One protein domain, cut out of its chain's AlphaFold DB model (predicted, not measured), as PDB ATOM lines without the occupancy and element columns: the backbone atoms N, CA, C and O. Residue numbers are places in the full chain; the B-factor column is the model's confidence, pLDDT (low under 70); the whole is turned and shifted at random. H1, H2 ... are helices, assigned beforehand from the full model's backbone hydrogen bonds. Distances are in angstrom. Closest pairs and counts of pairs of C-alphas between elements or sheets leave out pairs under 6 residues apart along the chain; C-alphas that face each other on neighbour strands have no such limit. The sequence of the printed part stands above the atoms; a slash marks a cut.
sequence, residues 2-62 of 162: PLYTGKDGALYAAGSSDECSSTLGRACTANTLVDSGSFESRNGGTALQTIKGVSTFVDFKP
ATOM      1  N   PRO A   2     189.871 143.815  78.058       58.09
ATOM      2  CA  PRO A   2     191.209 144.360  77.780       58.09
ATOM      3  C   PRO A   2     192.331 143.312  77.680       58.09
ATOM      4  O   PRO A   2     193.315 143.550  76.989       58.09
ATOM      5  N   LEU A   3     192.168 142.129  78.284       63.06
ATOM      6  CA  LEU A   3     193.150 141.036  78.184       63.06
ATOM      7  C   LEU A   3     193.237 140.405  76.781       63.06
ATOM      8  O   LEU A   3     194.269 139.840  76.427       63.06
ATOM      9  N   TYR A   4     192.184 140.532  75.970       65.69
ATOM     10  CA  TYR A   4     192.099 139.914  74.640       65.69
ATOM     11  C   TYR A   4     192.496 140.860  73.504       65.69
ATOM     12  O   TYR A   4     192.584 140.453  72.345       65.69
ATOM     13  N   THR A   5     192.736 142.132  73.817       64.31
ATOM     14  CA  THR A   5     193.113 143.154  72.842       64.31
ATOM     15  C   THR A   5     194.603 143.444  72.985       64.31
ATOM     16  O   THR A   5     195.018 144.089  73.941       64.31
ATOM     17  N   GLY A   6     195.413 142.932  72.054       68.19
ATOM     18  CA  GLY A   6     196.875 143.083  72.047       68.19
ATOM     19  C   GLY A   6     197.626 141.750  72.135       68.19
ATOM     20  O   GLY A   6     197.089 140.748  72.613       68.19
ATOM     21  N   LYS A   7     198.865 141.726  71.630       74.62
ATOM     22  CA  LYS A   7     199.737 140.533  71.607       74.62
ATOM     23  C   LYS A   7     200.814 140.540  72.692       74.62
ATOM     24  O   LYS A   7     201.432 139.506  72.924       74.62
ATOM     25  N   ASP A   8     201.003 141.675  73.353       82.12
ATOM     26  CA  ASP A   8     202.084 141.876  74.308       82.12
ATOM     27  C   ASP A   8     201.776 141.237  75.656       82.12
ATOM     28  O   ASP A   8     200.704 141.455  76.218       82.12
ATOM     29  N   GLY A   9     202.746 140.503  76.199       86.62
ATOM     30  CA  GLY A   9     202.671 139.857  77.507       86.62
ATOM     31  C   GLY A   9     202.214 138.398  77.457       86.62
ATOM     32  O   GLY A   9     201.576 137.935  76.508       86.62
ATOM     33  N   ALA A  10     202.545 137.671  78.521       91.12
ATOM     34  CA  ALA A  10     202.162 136.283  78.719       91.12
ATOM     35  C   ALA A  10     201.406 136.142  80.044       91.12
ATOM     36  O   ALA A  10     201.827 136.669  81.070       91.12
ATOM     37  N   LEU A  11     200.275 135.451  79.996       90.38
ATOM     38  CA  LEU A  11     199.394 135.169  81.115       90.38
ATOM     39  C   LEU A  11     199.010 133.696  81.037       90.38
ATOM     40  O   LEU A  11     198.499 133.236  80.014       90.38
ATOM     41  N   TYR A  12     199.215 132.979  82.133       91.75
ATOM     42  CA  TYR A  12     198.671 131.645  82.306       91.75
ATOM     43  C   TYR A  12     197.471 131.711  83.256       91.75
ATOM     44  O   TYR A  12     197.602 132.140  84.400       91.75
ATOM     45  N   ALA A  13     196.307 131.300  82.767       92.12
ATOM     46  CA  ALA A  13     195.104 131.067  83.546       92.12
ATOM     47  C   ALA A  13     194.888 129.556  83.640       92.12
ATOM     48  O   ALA A  13     194.667 128.886  82.627       92.12
ATOM     49  N   ALA A  14     194.969 129.027  84.859       90.62
ATOM     50  CA  ALA A  14     194.730 127.619  85.121       90.62
ATOM     51  C   ALA A  14     193.272 127.262  84.801       90.62
ATOM     52  O   ALA A  14     192.343 127.893  85.312       90.62
ATOM     53  N   GLY A  15     193.095 126.269  83.935       83.81
ATOM     54  CA  GLY A  15     191.801 125.701  83.562       83.81
ATOM     55  C   GLY A  15     191.745 124.214  83.903       83.81
ATOM     56  O   GLY A  15     192.450 123.750  84.791       83.81
ATOM     57  N   SER A  16     190.947 123.443  83.164       77.12
ATOM     58  CA  SER A  16     190.887 121.979  83.308       77.12
ATOM     59  C   SER A  16     192.117 121.245  82.754       77.12
ATOM     60  O   SER A  16     192.222 120.031  82.896       77.12
ATOM     61  N   SER A  17     193.007 121.956  82.061       77.88
ATOM     62  CA  SER A  17     194.211 121.394  81.450       77.88
ATOM     63  C   SER A  17     195.396 121.513  82.410       77.88
ATOM     64  O   SER A  17     195.868 122.616  82.687       77.88
ATOM     65  N   ASP A  18     195.910 120.377  82.878       78.81
ATOM     66  CA  ASP A  18     197.019 120.304  83.837       78.81
ATOM     67  C   ASP A  18     198.408 120.472  83.188       78.81
ATOM     68  O   ASP A  18     199.272 119.596  83.251       78.81
ATOM     69  N   GLU A  19     198.669 121.633  82.585       88.12
ATOM     70  CA  GLU A  19     200.000 121.967  82.037       88.12
ATOM     71  C   GLU A  19     201.035 122.258  83.141       88.12
ATOM     72  O   GLU A  19     202.250 122.129  82.950       88.12
ATOM     73  N   CYS A  20     200.560 122.612  84.335       90.06
ATOM     74  CA  CYS A  20     201.414 122.851  85.493       90.06
ATOM     75  C   CYS A  20     202.027 121.570  86.060       90.06
ATOM     76  O   CYS A  20     203.139 121.617  86.580       90.06
ATOM     77  N   SER A  21     201.362 120.419  85.933       89.12
ATOM     78  CA  SER A  21     201.870 119.165  86.500       89.12
ATOM     79  C   SER A  21     203.196 118.753  85.863       89.12
ATOM     80  O   SER A  21     204.118 118.349  86.566       89.12
ATOM     81  N   SER A  22     203.334 118.930  84.546       88.81
ATOM     82  CA  SER A  22     204.579 118.650  83.822       88.81
ATOM     83  C   SER A  22     205.633 119.749  83.993       88.81
ATOM     84  O   SER A  22     206.829 119.460  84.008       88.81
ATOM     85  N   THR A  23     205.206 121.007  84.124       88.56
ATOM     86  CA  THR A  23     206.121 122.158  84.145       88.56
ATOM     87  C   THR A  23     206.639 122.476  85.548       88.56
ATOM     88  O   THR A  23     207.825 122.752  85.717       88.56
ATOM     89  N   LEU A  24     205.751 122.437  86.542       87.88
ATOM     90  CA  LEU A  24     205.964 122.867  87.930       87.88
ATOM     91  C   LEU A  24     205.890 121.703  88.930       87.88
ATOM     92  O   LEU A  24     206.036 121.919  90.129       87.88
ATOM     93  N   GLY A  25     205.626 120.478  88.463       87.50
ATOM     94  CA  GLY A  25     205.521 119.292  89.319       87.50
ATOM     95  C   GLY A  25     204.252 119.241  90.176       87.50
ATOM     96  O   GLY A  25     204.186 118.449  91.117       87.50
ATOM     97  N   ARG A  26     203.256 120.092  89.892       88.12
ATOM     98  CA  ARG A  26     201.963 120.140  90.591       88.12
ATOM     99  C   ARG A  26     200.855 120.687  89.696       88.12
ATOM    100  O   ARG A  26     201.122 121.529  88.843       88.12
ATOM    101  N   ALA A  27     199.618 120.264  89.940       89.56
ATOM    102  CA  ALA A  27     198.450 120.847  89.290       89.56
ATOM    103  C   ALA A  27     198.281 122.320  89.698       89.56
ATOM    104  O   ALA A  27     198.579 122.699  90.835       89.56
ATOM    105  N   CYS A  28     197.800 123.147  88.771       90.50
ATOM    106  CA  CYS A  28     197.407 124.515  89.087       90.50
ATOM    107  C   CYS A  28     195.925 124.556  89.451       90.50
ATOM    108  O   CYS A  28     195.093 123.957  88.777       90.50
ATOM    109  N   THR A  29     195.581 125.302  90.496       88.75
ATOM    110  CA  THR A  29     194.185 125.513  90.879       88.75
ATOM    111  C   THR A  29     193.530 126.518  89.937       88.75
ATOM    112  O   THR A  29     194.052 127.616  89.742       88.75
ATOM    113  N   ALA A  30     192.390 126.145  89.355       90.50
ATOM    114  CA  ALA A  30     191.622 127.028  88.488       90.50
ATOM    115  C   ALA A  30     191.051 128.232  89.256       90.50
ATOM    116  O   ALA A  30     190.695 128.132  90.432       90.50
ATOM    117  N   ASN A  31     190.934 129.371  88.571       87.75
ATOM    118  CA  ASN A  31     190.300 130.558  89.143       87.75
ATOM    119  C   ASN A  31     188.782 130.367  89.241       87.75
ATOM    120  O   ASN A  31     188.167 129.763  88.364       87.75
ATOM    121  N   THR A  32     188.172 130.941  90.279       90.38
ATOM    122  CA  THR A  32     186.710 131.046  90.383       90.38
ATOM    123  C   THR A  32     186.268 132.400  89.846       90.38
ATOM    124  O   THR A  32     186.793 133.433  90.256       90.38
ATOM    125  N   LEU A  33     185.306 132.397  88.928       90.06
ATOM    126  CA  LEU A  33     184.744 133.601  88.330       90.06
ATOM    127  C   LEU A  33     183.282 133.727  88.763       90.06
ATOM    128  O   LEU A  33     182.484 132.837  88.480       90.06
ATOM    129  N   VAL A  34     182.932 134.821  89.439       94.12
ATOM    130  CA  VAL A  34     181.563 135.110  89.901       94.12
ATOM    131  C   VAL A  34     181.086 136.375  89.204       94.12
ATOM    132  O   VAL A  34     181.781 137.389  89.254       94.12
ATOM    133  N   ASP A  35     179.958 136.291  88.493       93.06
ATOM    134  CA  ASP A  35     179.365 137.391  87.713       93.06
ATOM    135  C   ASP A  35     180.383 138.159  86.842       93.06
ATOM    136  O   ASP A  35     180.314 139.374  86.655       93.06
ATOM    137  N   SER A  36     181.368 137.423  86.314       88.38
ATOM    138  CA  SER A  36     182.534 137.954  85.606       88.38
ATOM    139  C   SER A  36     182.590 137.448  84.163       88.38
ATOM    140  O   SER A  36     182.023 136.411  83.822       88.38
ATOM    141  N   GLY A  37     183.288 138.184  83.292       88.00
ATOM    142  CA  GLY A  37     183.569 137.734  81.922       88.00
ATOM    143  C   GLY A  37     184.622 136.617  81.863       88.00
ATOM    144  O   GLY A  37     185.177 136.238  82.885       88.00
ATOM    145  N   SER A  38     184.961 136.141  80.661       87.19
ATOM    146  CA  SER A  38     185.954 135.067  80.466       87.19
ATOM    147  C   SER A  38     187.378 135.431  80.924       87.19
ATOM    148  O   SER A  38     187.859 136.536  80.671       87.19
ATOM    149  N   PHE A  39     188.078 134.486  81.556       87.31
ATOM    150  CA  PHE A  39     189.488 134.621  81.927       87.31
ATOM    151  C   PHE A  39     190.292 133.447  81.376       87.31
ATOM    152  O   PHE A  39     190.350 132.372  81.971       87.31
ATOM    153  N   GLU A  40     190.907 133.660  80.217       87.94
ATOM    154  CA  GLU A  40     191.689 132.642  79.521       87.94
ATOM    155  C   GLU A  40     193.172 133.000  79.467       87.94
ATOM    156  O   GLU A  40     193.577 134.163  79.541       87.94
ATOM    157  N   SER A  41     193.990 131.964  79.294       88.88
ATOM    158  CA  SER A  41     195.423 132.110  79.067       88.88
ATOM    159  C   SER A  41     195.703 132.903  77.790       88.88
ATOM    160  O   SER A  41     195.087 132.686  76.747       88.88
ATOM    161  N   ARG A  42     196.731 133.752  77.834       89.25
ATOM    162  CA  ARG A  42     197.297 134.430  76.663       89.25
ATOM    163  C   ARG A  42     198.782 134.130  76.608       89.25
ATOM    164  O   ARG A  42     199.523 134.580  77.472       89.25
ATOM    165  N   ASN A  43     199.226 133.389  75.597       90.00
ATOM    166  CA  ASN A  43     200.605 132.885  75.533       90.00
ATOM    167  C   ASN A  43     200.978 132.066  76.793       90.00
ATOM    168  O   ASN A  43     202.069 132.213  77.344       90.00
ATOM    169  N   GLY A  44     200.059 131.210  77.263       89.81
ATOM    170  CA  GLY A  44     200.192 130.469  78.526       89.81
ATOM    171  C   GLY A  44     201.463 129.617  78.618       89.81
ATOM    172  O   GLY A  44     202.148 129.656  79.635       89.81
ATOM    173  N   GLY A  45     201.851 128.947  77.529       90.25
ATOM    174  CA  GLY A  45     203.104 128.184  77.475       90.25
ATOM    175  C   GLY A  45     204.353 129.047  77.698       90.25
ATOM    176  O   GLY A  45     205.268 128.637  78.405       90.25
ATOM    177  N   THR A  46     204.381 130.279  77.174       91.56
ATOM    178  CA  THR A  46     205.484 131.225  77.417       91.56
ATOM    179  C   THR A  46     205.532 131.660  78.880       91.56
ATOM    180  O   THR A  46     206.616 131.726  79.462       91.56
ATOM    181  N   ALA A  47     204.372 131.913  79.494       92.19
ATOM    182  CA  ALA A  47     204.289 132.248  80.915       92.19
ATOM    183  C   ALA A  47     204.805 131.090  81.788       92.19
ATOM    184  O   ALA A  47     205.634 131.303  82.672       92.19
ATOM    185  N   LEU A  48     204.391 129.858  81.484       91.88
ATOM    186  CA  LEU A  48     204.839 128.653  82.180       91.88
ATOM    187  C   LEU A  48     206.339 128.376  81.996       91.88
ATOM    188  O   LEU A  48     207.034 128.050  82.956       91.88
ATOM    189  N   GLN A  49     206.877 128.559  80.792       91.69
ATOM    190  CA  GLN A  49     208.310 128.392  80.548       91.69
ATOM    191  C   GLN A  49     209.140 129.426  81.317       91.69
ATOM    192  O   GLN A  49     210.197 129.099  81.853       91.69
ATOM    193  N   THR A  50     208.645 130.662  81.396       91.56
ATOM    194  CA  THR A  50     209.295 131.729  82.163       91.56
ATOM    195  C   THR A  50     209.313 131.394  83.652       91.56
ATOM    196  O   THR A  50     210.368 131.454  84.279       91.56
ATOM    197  N   ILE A  51     208.172 130.980  84.216       90.00
ATOM    198  CA  ILE A  51     208.067 130.711  85.657       90.00
ATOM    199  C   ILE A  51     208.829 129.449  86.079       90.00
ATOM    200  O   ILE A  51     209.315 129.380  87.204       90.00
ATOM    201  N   LYS A  52     209.020 128.483  85.170       90.12
ATOM    202  CA  LYS A  52     209.857 127.298  85.409       90.12
ATOM    203  C   LYS A  52     211.305 127.657  85.765       90.12
ATOM    204  O   LYS A  52     211.949 126.922  86.504       90.12
ATOM    205  N   GLY A  53     211.819 128.773  85.246       88.69
ATOM    206  CA  GLY A  53     213.158 129.269  85.578       88.69
ATOM    207  C   GLY A  53     213.266 129.883  86.975       88.69
ATOM    208  O   GLY A  53     214.371 130.181  87.420       88.69
ATOM    209  N   VAL A  54     212.144 130.081  87.672       90.44
ATOM    210  CA  VAL A  54     212.100 130.737  88.978       90.44
ATOM    211  C   VAL A  54     211.852 129.690  90.064       90.44
ATOM    212  O   VAL A  54     210.717 129.291  90.330       90.44
ATOM    213  N   SER A  55     212.929 129.252  90.715       85.81
ATOM    214  CA  SER A  55     212.912 128.157  91.698       85.81
ATOM    215  C   SER A  55     211.920 128.377  92.839       85.81
ATOM    216  O   SER A  55     211.226 127.447  93.224       85.81
ATOM    217  N   THR A  56     211.743 129.616  93.311       86.62
ATOM    218  CA  THR A  56     210.774 129.923  94.377       86.62
ATOM    219  C   THR A  56     209.343 129.521  94.024       86.62
ATOM    220  O   THR A  56     208.588 129.150  94.914       86.62
ATOM    221  N   PHE A  57     208.961 129.544  92.743       82.56
ATOM    222  CA  PHE A  57     207.638 129.113  92.297       82.56
ATOM    223  C   PHE A  57     207.561 127.611  92.058       82.56
ATOM    224  O   PHE A  57     206.513 127.016  92.305       82.56
ATOM    225  N   VAL A  58     208.635 126.988  91.576       85.38
ATOM    226  CA  VAL A  58     208.676 125.542  91.315       85.38
ATOM    227  C   VAL A  58     208.740 124.759  92.628       85.38
ATOM    228  O   VAL A  58     207.965 123.826  92.823       85.38
ATOM    229  N   ASP A  59     209.581 125.202  93.558       84.00
ATOM    230  CA  ASP A  59     209.801 124.560  94.856       84.00
ATOM    231  C   ASP A  59     208.695 124.875  95.869       84.00
ATOM    232  O   ASP A  59     208.579 124.198  96.892       84.00
ATOM    233  N   PHE A  60     207.851 125.873  95.582       82.75
ATOM    234  CA  PHE A  60     206.687 126.173  96.405       82.75
ATOM    235  C   PHE A  60     205.760 124.958  96.476       82.75
ATOM    236  O   PHE A  60     205.087 124.581  95.511       82.75
ATOM    237  N   LYS A  61     205.696 124.367  97.665       75.81
ATOM    238  CA  LYS A  61     204.696 123.376  98.030       75.81
ATOM    239  C   LYS A  61     203.710 124.065  98.965       75.81
ATOM    240  O   LYS A  61     204.103 124.382 100.087       75.81
ATOM    241  N   PRO A  62     202.468 124.332  98.525       72.25
ATOM    242  CA  PRO A  62     201.459 124.813  99.451       72.25
ATOM    243  C   PRO A  62     201.288 123.761 100.548       72.25
ATOM    244  O   PRO A  62     201.209 122.564 100.250       72.25
TER     245      PRO A  62
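What this domain is: This is residues 2 to 62 of the 162 residues of an uncharacterized protein of Phytophthora megakarya (UniProt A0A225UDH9). With little regular structure, this is a small cluster of three short helices at one end, H1 beside H2 and H3 at the end of H2, while a long loop between H1 and H2 swings far out and its residues 32 to 37 stick out. The printed part has 61 residues, 19 of them in H1, H2 and H3, in that order, with no named strand: all helix. It is only just compact, close to loose, with a radius of gyration of the C-alphas of 12.5 A and spans of 32 by 26 by 17 A.

How they stand to each other: H2, residues 44 to 52, touches H1, residues 19 to 24, at a shallow tilt of 16 degrees, the same way; their closest C-alphas, Leu 24 and Lys 52, are 6.4 A apart. H3, residues 55 to 58, and H2 touch only at the corner, and only just, with 3 pairs of C-alphas within 8 A, the closest being Lys 52 and Val 58 at 6.3 A. H1 and H3 are close but not clearly touching. In H1 and H2 every O i to N i+4 pair is within hydrogen-bond range; H3 is too short for one.

Where its parts are: H2, 12.3 A long, begins at C-alpha 44 (200.192, 130.469, 78.526). H1 measures 8.4 A. H3, 5.0 A, ends at C-alpha 58 (208.676, 125.542, 91.315).

The domain as a whole: The printed part has no cut. The link from H1 to H2 is long, 19 residues. Residues 2 to 6 have pLDDT under 70.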